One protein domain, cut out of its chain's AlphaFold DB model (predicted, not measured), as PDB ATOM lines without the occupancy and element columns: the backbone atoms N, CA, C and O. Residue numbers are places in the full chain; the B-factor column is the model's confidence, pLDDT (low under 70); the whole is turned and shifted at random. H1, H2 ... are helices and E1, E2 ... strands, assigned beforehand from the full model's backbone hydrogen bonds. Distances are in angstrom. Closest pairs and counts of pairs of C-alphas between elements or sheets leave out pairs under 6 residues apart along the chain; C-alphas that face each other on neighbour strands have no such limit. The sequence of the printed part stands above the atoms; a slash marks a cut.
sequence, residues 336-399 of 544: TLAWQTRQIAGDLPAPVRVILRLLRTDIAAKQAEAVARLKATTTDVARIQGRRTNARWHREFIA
ATOM      1  N   THR A 336     221.905 396.241 250.510       92.06
ATOM      2  CA  THR A 336     221.355 396.780 251.757       92.06
ATOM      3  C   THR A 336     222.369 397.690 252.442       92.06
ATOM      4  O   THR A 336     222.050 398.830 252.783       92.06
ATOM      5  N   LEU A 337     223.619 397.246 252.605       89.69
ATOM      6  CA  LEU A 337     224.666 398.085 253.191       89.69
ATOM      7  C   LEU A 337     224.891 399.348 252.350       89.69
ATOM      8  O   LEU A 337     225.082 400.440 252.900       89.69
ATOM      9  N   ALA A 338     224.905 399.223 251.018       88.44
ATOM     10  CA  ALA A 338     225.048 400.358 250.103       88.44
ATOM     11  C   ALA A 338     223.902 401.363 250.264       88.44
ATOM     12  O   ALA A 338     224.143 402.571 250.330       88.44
ATOM     13  N   TRP A 339     222.667 400.878 250.391       89.12
ATOM     14  CA  TRP A 339     221.504 401.707 250.677       89.12
ATOM     15  C   TRP A 339     221.637 402.406 252.039       89.12
ATOM     16  O   TRP A 339     221.522 403.631 252.095       89.12
ATOM     17  N   GLN A 340     222.010 401.684 253.103       88.56
ATOM     18  CA  GLN A 340     222.154 402.252 254.455       88.56
ATOM     19  C   GLN A 340     223.185 403.376 254.474       88.56
ATOM     20  O   GLN A 340     222.993 404.418 255.098       88.56
ATOM     21  N   THR A 341     224.282 403.193 253.743       85.88
ATOM     22  CA  THR A 341     225.334 404.204 253.645       85.88
ATOM     23  C   THR A 341     224.859 405.457 252.919       85.88
ATOM     24  O   THR A 341     225.211 406.561 253.343       85.88
ATOM     25  N   ARG A 342     224.032 405.325 251.872       84.81
ATOM     26  CA  ARG A 342     223.414 406.479 251.198       84.81
ATOM     27  C   ARG A 342     222.486 407.246 252.139       84.81
ATOM     28  O   ARG A 342     222.594 408.470 252.197       84.81
ATOM     29  N   GLN A 343     221.663 406.548 252.924       85.38
ATOM     30  CA  GLN A 343     220.787 407.192 253.910       85.38
ATOM     31  C   GLN A 343     221.589 407.907 255.004       85.38
ATOM     32  O   GLN A 343     221.384 409.094 255.258       85.38
ATOM     33  N   ILE A 344     222.594 407.234 255.581       80.81
ATOM     34  CA  ILE A 344     223.498 407.829 256.577       80.81
ATOM     35  C   ILE A 344     224.156 409.096 256.026       80.81
ATOM     36  O   ILE A 344     224.230 410.098 256.735       80.81
ATOM     37  N   ALA A 345     224.643 409.062 254.781       81.06
ATOM     38  CA  ALA A 345     225.277 410.203 254.128       81.06
ATOM     39  C   ALA A 345     224.317 411.393 253.953       81.06
ATOM     40  O   ALA A 345     224.727 412.539 254.174       81.06
ATOM     41  N   GLY A 346     223.057 411.122 253.597       77.19
ATOM     42  CA  GLY A 346     221.988 412.121 253.512       77.19
ATOM     43  C   GLY A 346     221.701 412.793 254.858       77.19
ATOM     44  O   GLY A 346     221.585 414.019 254.927       77.19
ATOM     45  N   ASP A 347     221.728 412.008 255.936       76.62
ATOM     46  CA  ASP A 347     221.430 412.434 257.309       76.62
ATOM     47  C   ASP A 347     222.580 413.158 258.033       76.62
ATOM     48  O   ASP A 347     222.413 413.665 259.157       76.62
ATOM     49  N   LEU A 348     223.769 413.245 257.426       79.44
ATOM     50  CA  LEU A 348     224.927 413.871 258.064       79.44
ATOM     51  C   LEU A 348     224.697 415.373 258.343       79.44
ATOM     52  O   LEU A 348     224.214 416.114 257.481       79.44
ATOM     53  N   PRO A 349     225.089 415.881 259.531       81.00
ATOM     54  CA  PRO A 349     225.028 417.310 259.835       81.00
ATOM     55  C   PRO A 349     225.779 418.156 258.803       81.00
ATOM     56  O   PRO A 349     226.839 417.761 258.316       81.00
ATOM     57  N   ALA A 350     225.266 419.355 258.500       82.50
ATOM     58  CA  ALA A 350     225.858 420.247 257.497       82.50
ATOM     59  C   ALA A 350     227.370 420.499 257.692       82.50
ATOM     60  O   ALA A 350     228.100 420.368 256.709       82.50
ATOM     61  N   PRO A 351     227.889 420.733 258.919       82.19
ATOM     62  CA  PRO A 351     229.330 420.888 259.128       82.19
ATOM     63  C   PRO A 351     230.137 419.641 258.735       82.19
ATOM     64  O   PRO A 351     231.211 419.755 258.151       82.19
ATOM     65  N   VAL A 352     229.606 418.441 259.001       80.56
ATOM     66  CA  VAL A 352     230.262 417.172 258.650       80.56
ATOM     67  C   VAL A 352     230.276 416.977 257.135       80.56
ATOM     68  O   VAL A 352     231.314 416.626 256.581       80.56
ATOM     69  N   ARG A 353     229.166 417.274 256.444       79.81
ATOM     70  CA  ARG A 353     229.105 417.216 254.970       79.81
ATOM     71  C   ARG A 353     230.109 418.169 254.316       79.81
ATOM     72  O   ARG A 353     230.768 417.786 253.354       79.81
ATOM     73  N   VAL A 354     230.280 419.377 254.865       78.94
ATOM     74  CA  VAL A 354     231.288 420.345 254.395       78.94
ATOM     75  C   VAL A 354     232.705 419.795 254.571       78.94
ATOM     76  O   VAL A 354     233.485 419.842 253.623       78.94
ATOM     77  N   ILE A 355     233.027 419.211 255.730       81.69
ATOM     78  CA  ILE A 355     234.337 418.584 255.971       81.69
ATOM     79  C   ILE A 355     234.592 417.445 254.978       81.69
ATOM     80  O   ILE A 355     235.661 417.391 254.376       81.69
ATOM     81  N   LEU A 356     233.620 416.556 254.764       81.25
ATOM     82  CA  LEU A 356     233.774 415.443 253.821       81.25
ATOM     83  C   LEU A 356     233.973 415.933 252.382       81.25
ATOM     84  O   LEU A 356     234.818 415.384 251.673       81.25
ATOM     85  N   ARG A 357     233.274 417.003 251.977       78.94
ATOM     86  CA  ARG A 357     233.447 417.644 250.664       78.94
ATOM     87  C   ARG A 357     234.827 418.290 250.517       78.94
ATOM     88  O   ARG A 357     235.460 418.119 249.479       78.94
ATOM     89  N   LEU A 358     235.311 418.983 251.549       81.81
ATOM     90  CA  LEU A 358     236.657 419.574 251.577       81.81
ATOM     91  C   LEU A 358     237.746 418.500 251.492       81.81
ATOM     92  O   LEU A 358     238.699 418.645 250.731       81.81
ATOM     93  N   LEU A 359     237.571 417.397 252.219       84.06
ATOM     94  CA  LEU A 359     238.479 416.251 252.201       84.06
ATOM     95  C   LEU A 359     238.293 415.346 250.974       84.06
ATOM     96  O   LEU A 359     238.933 414.297 250.916       84.06
ATOM     97  N   ARG A 360     237.401 415.701 250.033       78.94
ATOM     98  CA  ARG A 360     237.024 414.891 248.858       78.94
ATOM     99  C   ARG A 360     236.796 413.417 249.209       78.94
ATOM    100  O   ARG A 360     237.190 412.513 248.479       78.94
ATOM    101  N   THR A 361     236.209 413.176 250.379       79.12
ATOM    102  CA  THR A 361     235.947 411.828 250.864       79.12
ATOM    103  C   THR A 361     234.665 411.319 250.232       79.12
ATOM    104  O   THR A 361     233.577 411.772 250.579       79.12
ATOM    105  N   ASP A 362     234.809 410.338 249.351       81.56
ATOM    106  CA  ASP A 362     233.689 409.559 248.849       81.56
ATOM    107  C   ASP A 362     233.313 408.480 249.881       81.56
ATOM    108  O   ASP A 362     234.088 407.564 250.177       81.56
ATOM    109  N   ILE A 363     232.134 408.639 250.484       80.56
ATOM    110  CA  ILE A 363     231.609 407.719 251.498       80.56
ATOM    111  C   ILE A 363     231.275 406.365 250.860       80.56
ATOM    112  O   ILE A 363     231.558 405.336 251.471       80.56
ATOM    113  N   ALA A 364     230.746 406.355 249.633       78.06
ATOM    114  CA  ALA A 364     230.406 405.133 248.914       78.06
ATOM    115  C   ALA A 364     231.673 404.361 248.522       78.06
ATOM    116  O   ALA A 364     231.747 403.154 248.743       78.06
ATOM    117  N   ALA A 365     232.720 405.049 248.052       82.75
ATOM    118  CA  ALA A 365     234.002 404.403 247.754       82.75
ATOM    119  C   ALA A 365     234.669 403.821 249.014       82.75
ATOM    120  O   ALA A 365     235.141 402.682 249.001       82.75
ATOM    121  N   LYS A 366     234.666 404.558 250.136       83.56
ATOM    122  CA  LYS A 366     235.184 404.050 251.422       83.56
ATOM    123  C   LYS A 366     234.391 402.857 251.938       83.56
ATOM    124  O   LYS A 366     234.962 401.948 252.541       83.56
ATOM    125  N   GLN A 367     233.083 402.866 251.725       83.81
ATOM    126  CA  GLN A 367     232.234 401.745 252.073       83.81
ATOM    127  C   GLN A 367     232.547 400.526 251.196       83.81
ATOM    128  O   GLN A 367     232.738 399.444 251.744       83.81
ATOM    129  N   ALA A 368     232.673 400.694 249.878       84.88
ATOM    130  CA  ALA A 368     233.051 399.617 248.965       84.88
ATOM    131  C   ALA A 368     234.411 399.005 249.347       84.88
ATOM    132  O   ALA A 368     234.553 397.785 249.396       84.88
ATOM    133  N   GLU A 369     235.393 399.829 249.726       87.12
ATOM    134  CA  GLU A 369     236.683 399.361 250.250       87.12
ATOM    135  C   GLU A 369     236.522 398.571 251.564       87.12
ATOM    136  O   GLU A 369     237.171 397.541 251.763       87.12
ATOM    137  N   ALA A 370     235.654 399.024 252.475       85.38
ATOM    138  CA  ALA A 370     235.373 398.323 253.727       85.38
ATOM    139  C   ALA A 370     234.673 396.973 253.494       85.38
ATOM    140  O   ALA A 370     235.059 395.979 254.112       85.38
ATOM    141  N   VAL A 371     233.703 396.922 252.578       87.19
ATOM    142  CA  VAL A 371     233.017 395.695 252.144       87.19
ATOM    143  C   VAL A 371     234.011 394.734 251.492       87.19
ATOM    144  O   VAL A 371     234.073 393.573 251.886       87.19
ATOM    145  N   ALA A 372     234.865 395.209 250.583       90.12
ATOM    146  CA  ALA A 372     235.902 394.390 249.955       90.12
ATOM    147  C   ALA A 372     236.880 393.805 250.988       90.12
ATOM    148  O   ALA A 372     237.202 392.616 250.942       90.12
ATOM    149  N   ARG A 373     237.302 394.607 251.977       89.88
ATOM    150  CA  ARG A 373     238.125 394.126 253.098       89.88
ATOM    151  C   ARG A 373     237.416 393.057 253.916       89.88
ATOM    152  O   ARG A 373     238.055 392.070 254.258       89.88
ATOM    153  N   LEU A 374     236.131 393.242 254.226       90.81
ATOM    154  CA  LEU A 374     235.323 392.255 254.947       90.81
ATOM    155  C   LEU A 374     235.217 390.947 254.159       90.81
ATOM    156  O   LEU A 374     235.506 389.893 254.719       90.81
ATOM    157  N   LYS A 375     234.904 391.009 252.861       92.75
ATOM    158  CA  LYS A 375     234.836 389.837 251.969       92.75
ATOM    159  C   LYS A 375     236.161 389.071 251.912       92.75
ATOM    160  O   LYS A 375     236.147 387.848 251.877       92.75
ATOM    161  N   ALA A 376     237.295 389.773 251.973       93.62
ATOM    162  CA  ALA A 376     238.629 389.170 251.955       93.62
ATOM    163  C   ALA A 376     239.086 388.567 253.301       93.62
ATOM    164  O   ALA A 376     240.140 387.934 253.363       93.62
ATOM    165  N   THR A 377     238.349 388.777 254.398       93.50
ATOM    166  CA  THR A 377     238.711 388.178 255.692       93.50
ATOM    167  C   THR A 377     238.476 386.667 255.699       93.50
ATOM    168  O   THR A 377     237.515 386.176 255.119       93.50
ATOM    169  N   THR A 378     239.320 385.918 256.409       92.31
ATOM    170  CA  THR A 378     239.199 384.452 256.538       92.31
ATOM    171  C   THR A 378     238.870 383.990 257.958       92.31
ATOM    172  O   THR A 378     238.506 382.838 258.159       92.31
ATOM    173  N   THR A 379     238.975 384.875 258.950       94.88
ATOM    174  CA  THR A 379     238.713 384.578 260.367       94.88
ATOM    175  C   THR A 379     237.314 385.014 260.786       94.88
ATOM    176  O   THR A 379     236.727 385.908 260.173       94.88
ATOM    177  N   ASP A 380     236.786 384.444 261.869       95.88
ATOM    178  CA  ASP A 380     235.459 384.830 262.374       95.88
ATOM    179  C   ASP A 380     235.444 386.244 262.946       95.88
ATOM    180  O   ASP A 380     234.529 387.027 262.697       95.88
ATOM    181  N   VAL A 381     236.518 386.605 263.647       96.38
ATOM    182  CA  VAL A 381     236.741 387.946 264.182       96.38
ATOM    183  C   VAL A 381     237.887 388.592 263.418       96.38
ATOM    184  O   VAL A 381     238.990 388.045 263.376       96.38
ATOM    185  N   ALA A 382     237.665 389.790 262.878       93.25
ATOM    186  CA  ALA A 382     238.718 390.601 262.269       93.25
ATOM    187  C   ALA A 382     238.865 391.943 262.990       93.25
ATOM    188  O   ALA A 382     237.942 392.428 263.651       93.25
ATOM    189  N   ARG A 383     240.041 392.568 262.869       90.44
ATOM    190  CA  ARG A 383     240.269 393.932 263.353       90.44
ATOM    191  C   ARG A 383     240.246 394.894 262.172       90.44
ATOM    192  O   ARG A 383     241.206 394.965 261.415       90.44
ATOM    193  N   ILE A 384     239.167 395.657 262.050       81.06
ATOM    194  CA  ILE A 384     238.982 396.653 260.991       81.06
ATOM    195  C   ILE A 384     238.955 398.028 261.648       81.06
ATOM    196  O   ILE A 384     238.240 398.242 262.625       81.06
ATOM    197  N   GLN A 385     239.803 398.941 261.164       76.81
ATOM    198  CA  GLN A 385     239.964 400.289 261.732       76.81
ATOM    199  C   GLN A 385     240.186 400.272 263.263       76.81
ATOM    200  O   GLN A 385     239.606 401.050 264.016       76.81
ATOM    201  N   GLY A 386     240.993 399.319 263.748       79.38
ATOM    202  CA  GLY A 386     241.316 399.160 265.172       79.38
ATOM    203  C   GLY A 386     240.232 398.489 266.029       79.38
ATOM    204  O   GLY A 386     240.519 398.107 267.168       79.38
ATOM    205  N   ARG A 387     239.024 398.260 265.494       87.38
ATOM    206  CA  ARG A 387     237.886 397.667 266.215       87.38
ATOM    207  C   ARG A 387     237.726 396.189 265.867       87.38
ATOM    208  O   ARG A 387     237.826 395.799 264.705       87.38
ATOM    209  N   ARG A 388     237.470 395.360 266.884       93.19
ATOM    210  CA  ARG A 388     237.077 393.959 266.682       93.19
ATOM    211  C   ARG A 388     235.687 393.939 266.054       93.19
ATOM    212  O   ARG A 388     234.777 394.564 266.591       93.19
ATOM    213  N   THR A 389     235.565 393.241 264.938       91.31
ATOM    214  CA  THR A 389     234.373 393.192 264.094       91.31
ATOM    215  C   THR A 389     234.009 391.732 263.855       91.31
ATOM    216  O   THR A 389     234.910 390.899 263.722       91.31
ATOM    217  N   ASN A 390     232.709 391.433 263.828       94.69
ATOM    218  CA  ASN A 390     232.191 390.105 263.510       94.69
ATOM    219  C   ASN A 390     232.298 389.860 261.999       94.69
ATOM    220  O   ASN A 390     231.395 390.175 261.226       94.69
ATOM    221  N   ALA A 391     233.462 389.392 261.569       95.75
ATOM    222  CA  ALA A 391     233.810 389.299 260.165       95.75
ATOM    223  C   ALA A 391     233.052 388.170 259.464       95.75
ATOM    224  O   ALA A 391     232.605 388.374 258.337       95.75
ATOM    225  N   ARG A 392     232.844 387.027 260.133       97.25
ATOM    226  CA  ARG A 392     232.049 385.921 259.579       97.25
ATOM    227  C   ARG A 392     230.613 386.341 259.307       97.25
ATOM    228  O   ARG A 392     230.170 386.183 258.174       97.25
ATOM    229  N   TRP A 393     229.935 386.950 260.281       97.12
ATOM    230  CA  TRP A 393     228.576 387.455 260.075       97.12
ATOM    231  C   TRP A 393     228.499 388.438 258.915       97.12
ATOM    232  O   TRP A 393     227.640 388.292 258.060       97.12
ATOM    233  N   HIS A 394     229.424 389.400 258.829       95.81
ATOM    234  CA  HIS A 394     229.417 390.346 257.715       95.81
ATOM    235  C   HIS A 394     229.602 389.655 256.366       95.81
ATOM    236  O   HIS A 394     228.893 390.006 255.431       95.81
ATOM    237  N   ARG A 395     230.528 388.694 256.242       96.62
ATOM    238  CA  ARG A 395     230.721 387.951 254.986       96.62
ATOM    239  C   ARG A 395     229.465 387.189 254.587       96.62
ATOM    240  O   ARG A 395     229.056 387.282 253.437       96.62
ATOM    241  N   GLU A 396     228.871 386.465 255.531       97.19
ATOM    242  CA  GLU A 396     227.659 385.679 255.292       97.19
ATOM    243  C   GLU A 396     226.466 386.583 254.964       97.19
ATOM    244  O   GLU A 396     225.774 386.328 253.990       97.19
ATOM    245  N   PHE A 397     226.279 387.683 255.696       96.31
ATOM    246  CA  PHE A 397     225.227 388.662 255.428       96.31
ATOM    247  C   PHE A 397     225.397 389.331 254.059       96.31
ATOM    248  O   PHE A 397     224.446 389.392 253.295       96.31
ATOM    249  N   ILE A 398     226.608 389.786 253.713       95.12
ATOM    250  CA  ILE A 398     226.914 390.377 252.396       95.12
ATOM    251  C   ILE A 398     226.590 389.396 251.264       95.12
ATOM    252  O   ILE A 398     226.097 389.819 250.223       95.12
ATOM    253  N   ALA A 399     226.888 388.111 251.464       94.25
ATOM    254  CA  ALA A 399     226.640 387.058 250.485       94.25
ATOM    255  C   ALA A 399     225.185 386.565 250.463       94.25
ATOM    256  O   ALA A 399     224.819 385.845 249.537       94.25
TER     257      ALA A 399
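What this domain is: This is residues 336 to 399 of the 544 residues of the protein "Alpha/beta hydrolase" of Planomonospora sphaerica (UniProt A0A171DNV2). H3, the longest helix, runs along the long axis as a spine, with H1 running back beside its first part, H2 set across beyond that end, and a small head at the other end made of the hairpin E1 and E2 and the helix H4. The assembly is loose: H2 touches no other helix, and H1 and H4 each touch H3 by a part of it alone. The printed part has 64 residues, with four named helices and two named strands in the order H1, H2, H3, E1, E2, H4; the two strands make an antiparallel sheet, and the class is mostly helix. The radius of gyration of the C-alphas is 13.5 A, and the outline is elongated, spanning 37 by 24 by 16 A.

How they stand to each other: The sheet is a hairpin of E1, residues 381 to 384, and E2, residues 387 to 390, antiparallel at 138 degrees between their directions. N 389 and O 382 are 2.8 A apart, and N 384 and O 387 are 3.0 A apart, both within hydrogen-bond range. H3, residues 363 to 375, is near E1, with 6 pairs of C-alphas within 10 A. H4, residues 391 to 399, touches H3 at residues 374 to 375 alone; the closest C-alphas are those of Lys 375 and Arg 395, 5.4 A apart. The lines of H3 and H4 stand at 71 degrees, only just about perpendicular. H1, residues 336 to 346, touches H3 at residues 363 to 367 alone, with the C-alphas of Thr 341 and Ala 364 closest at 7.0 A. H1 and H3 run opposite ways at a shallow tilt of 28 degrees. H1 and H4 are only just apart, their closest C-alphas 8.1 A from each other. H2, residues 350 to 358, is only just apart from H3, with closest C-alphas at 8.4 A. In H1, H2, H3 and H4 every O i to N i+4 pair is within hydrogen-bond range.

Where its parts are: E1 measures 9.5 A from first to last C-alpha and E2 9.8 A. H3 measures 18.2 A, from C-alpha 363 at (231.609, 407.719, 251.498) to C-alpha 375 at (234.836, 389.837, 251.969). H1 measures 15.5 A and begins with C-alpha 336 at (221.355, 396.780, 251.757). H2 and H4 each measure 12.3 A, and H4 ends with C-alpha 399 at (226.640, 387.058, 250.485).

The domain as a whole: The two C-alphas farthest apart are those of Ala 350 and Thr 378, at 38.2 A. The printed part has no cut, and its five links are tight. The mean pLDDT of the printed part is 87.0, and no printed residue is under 70.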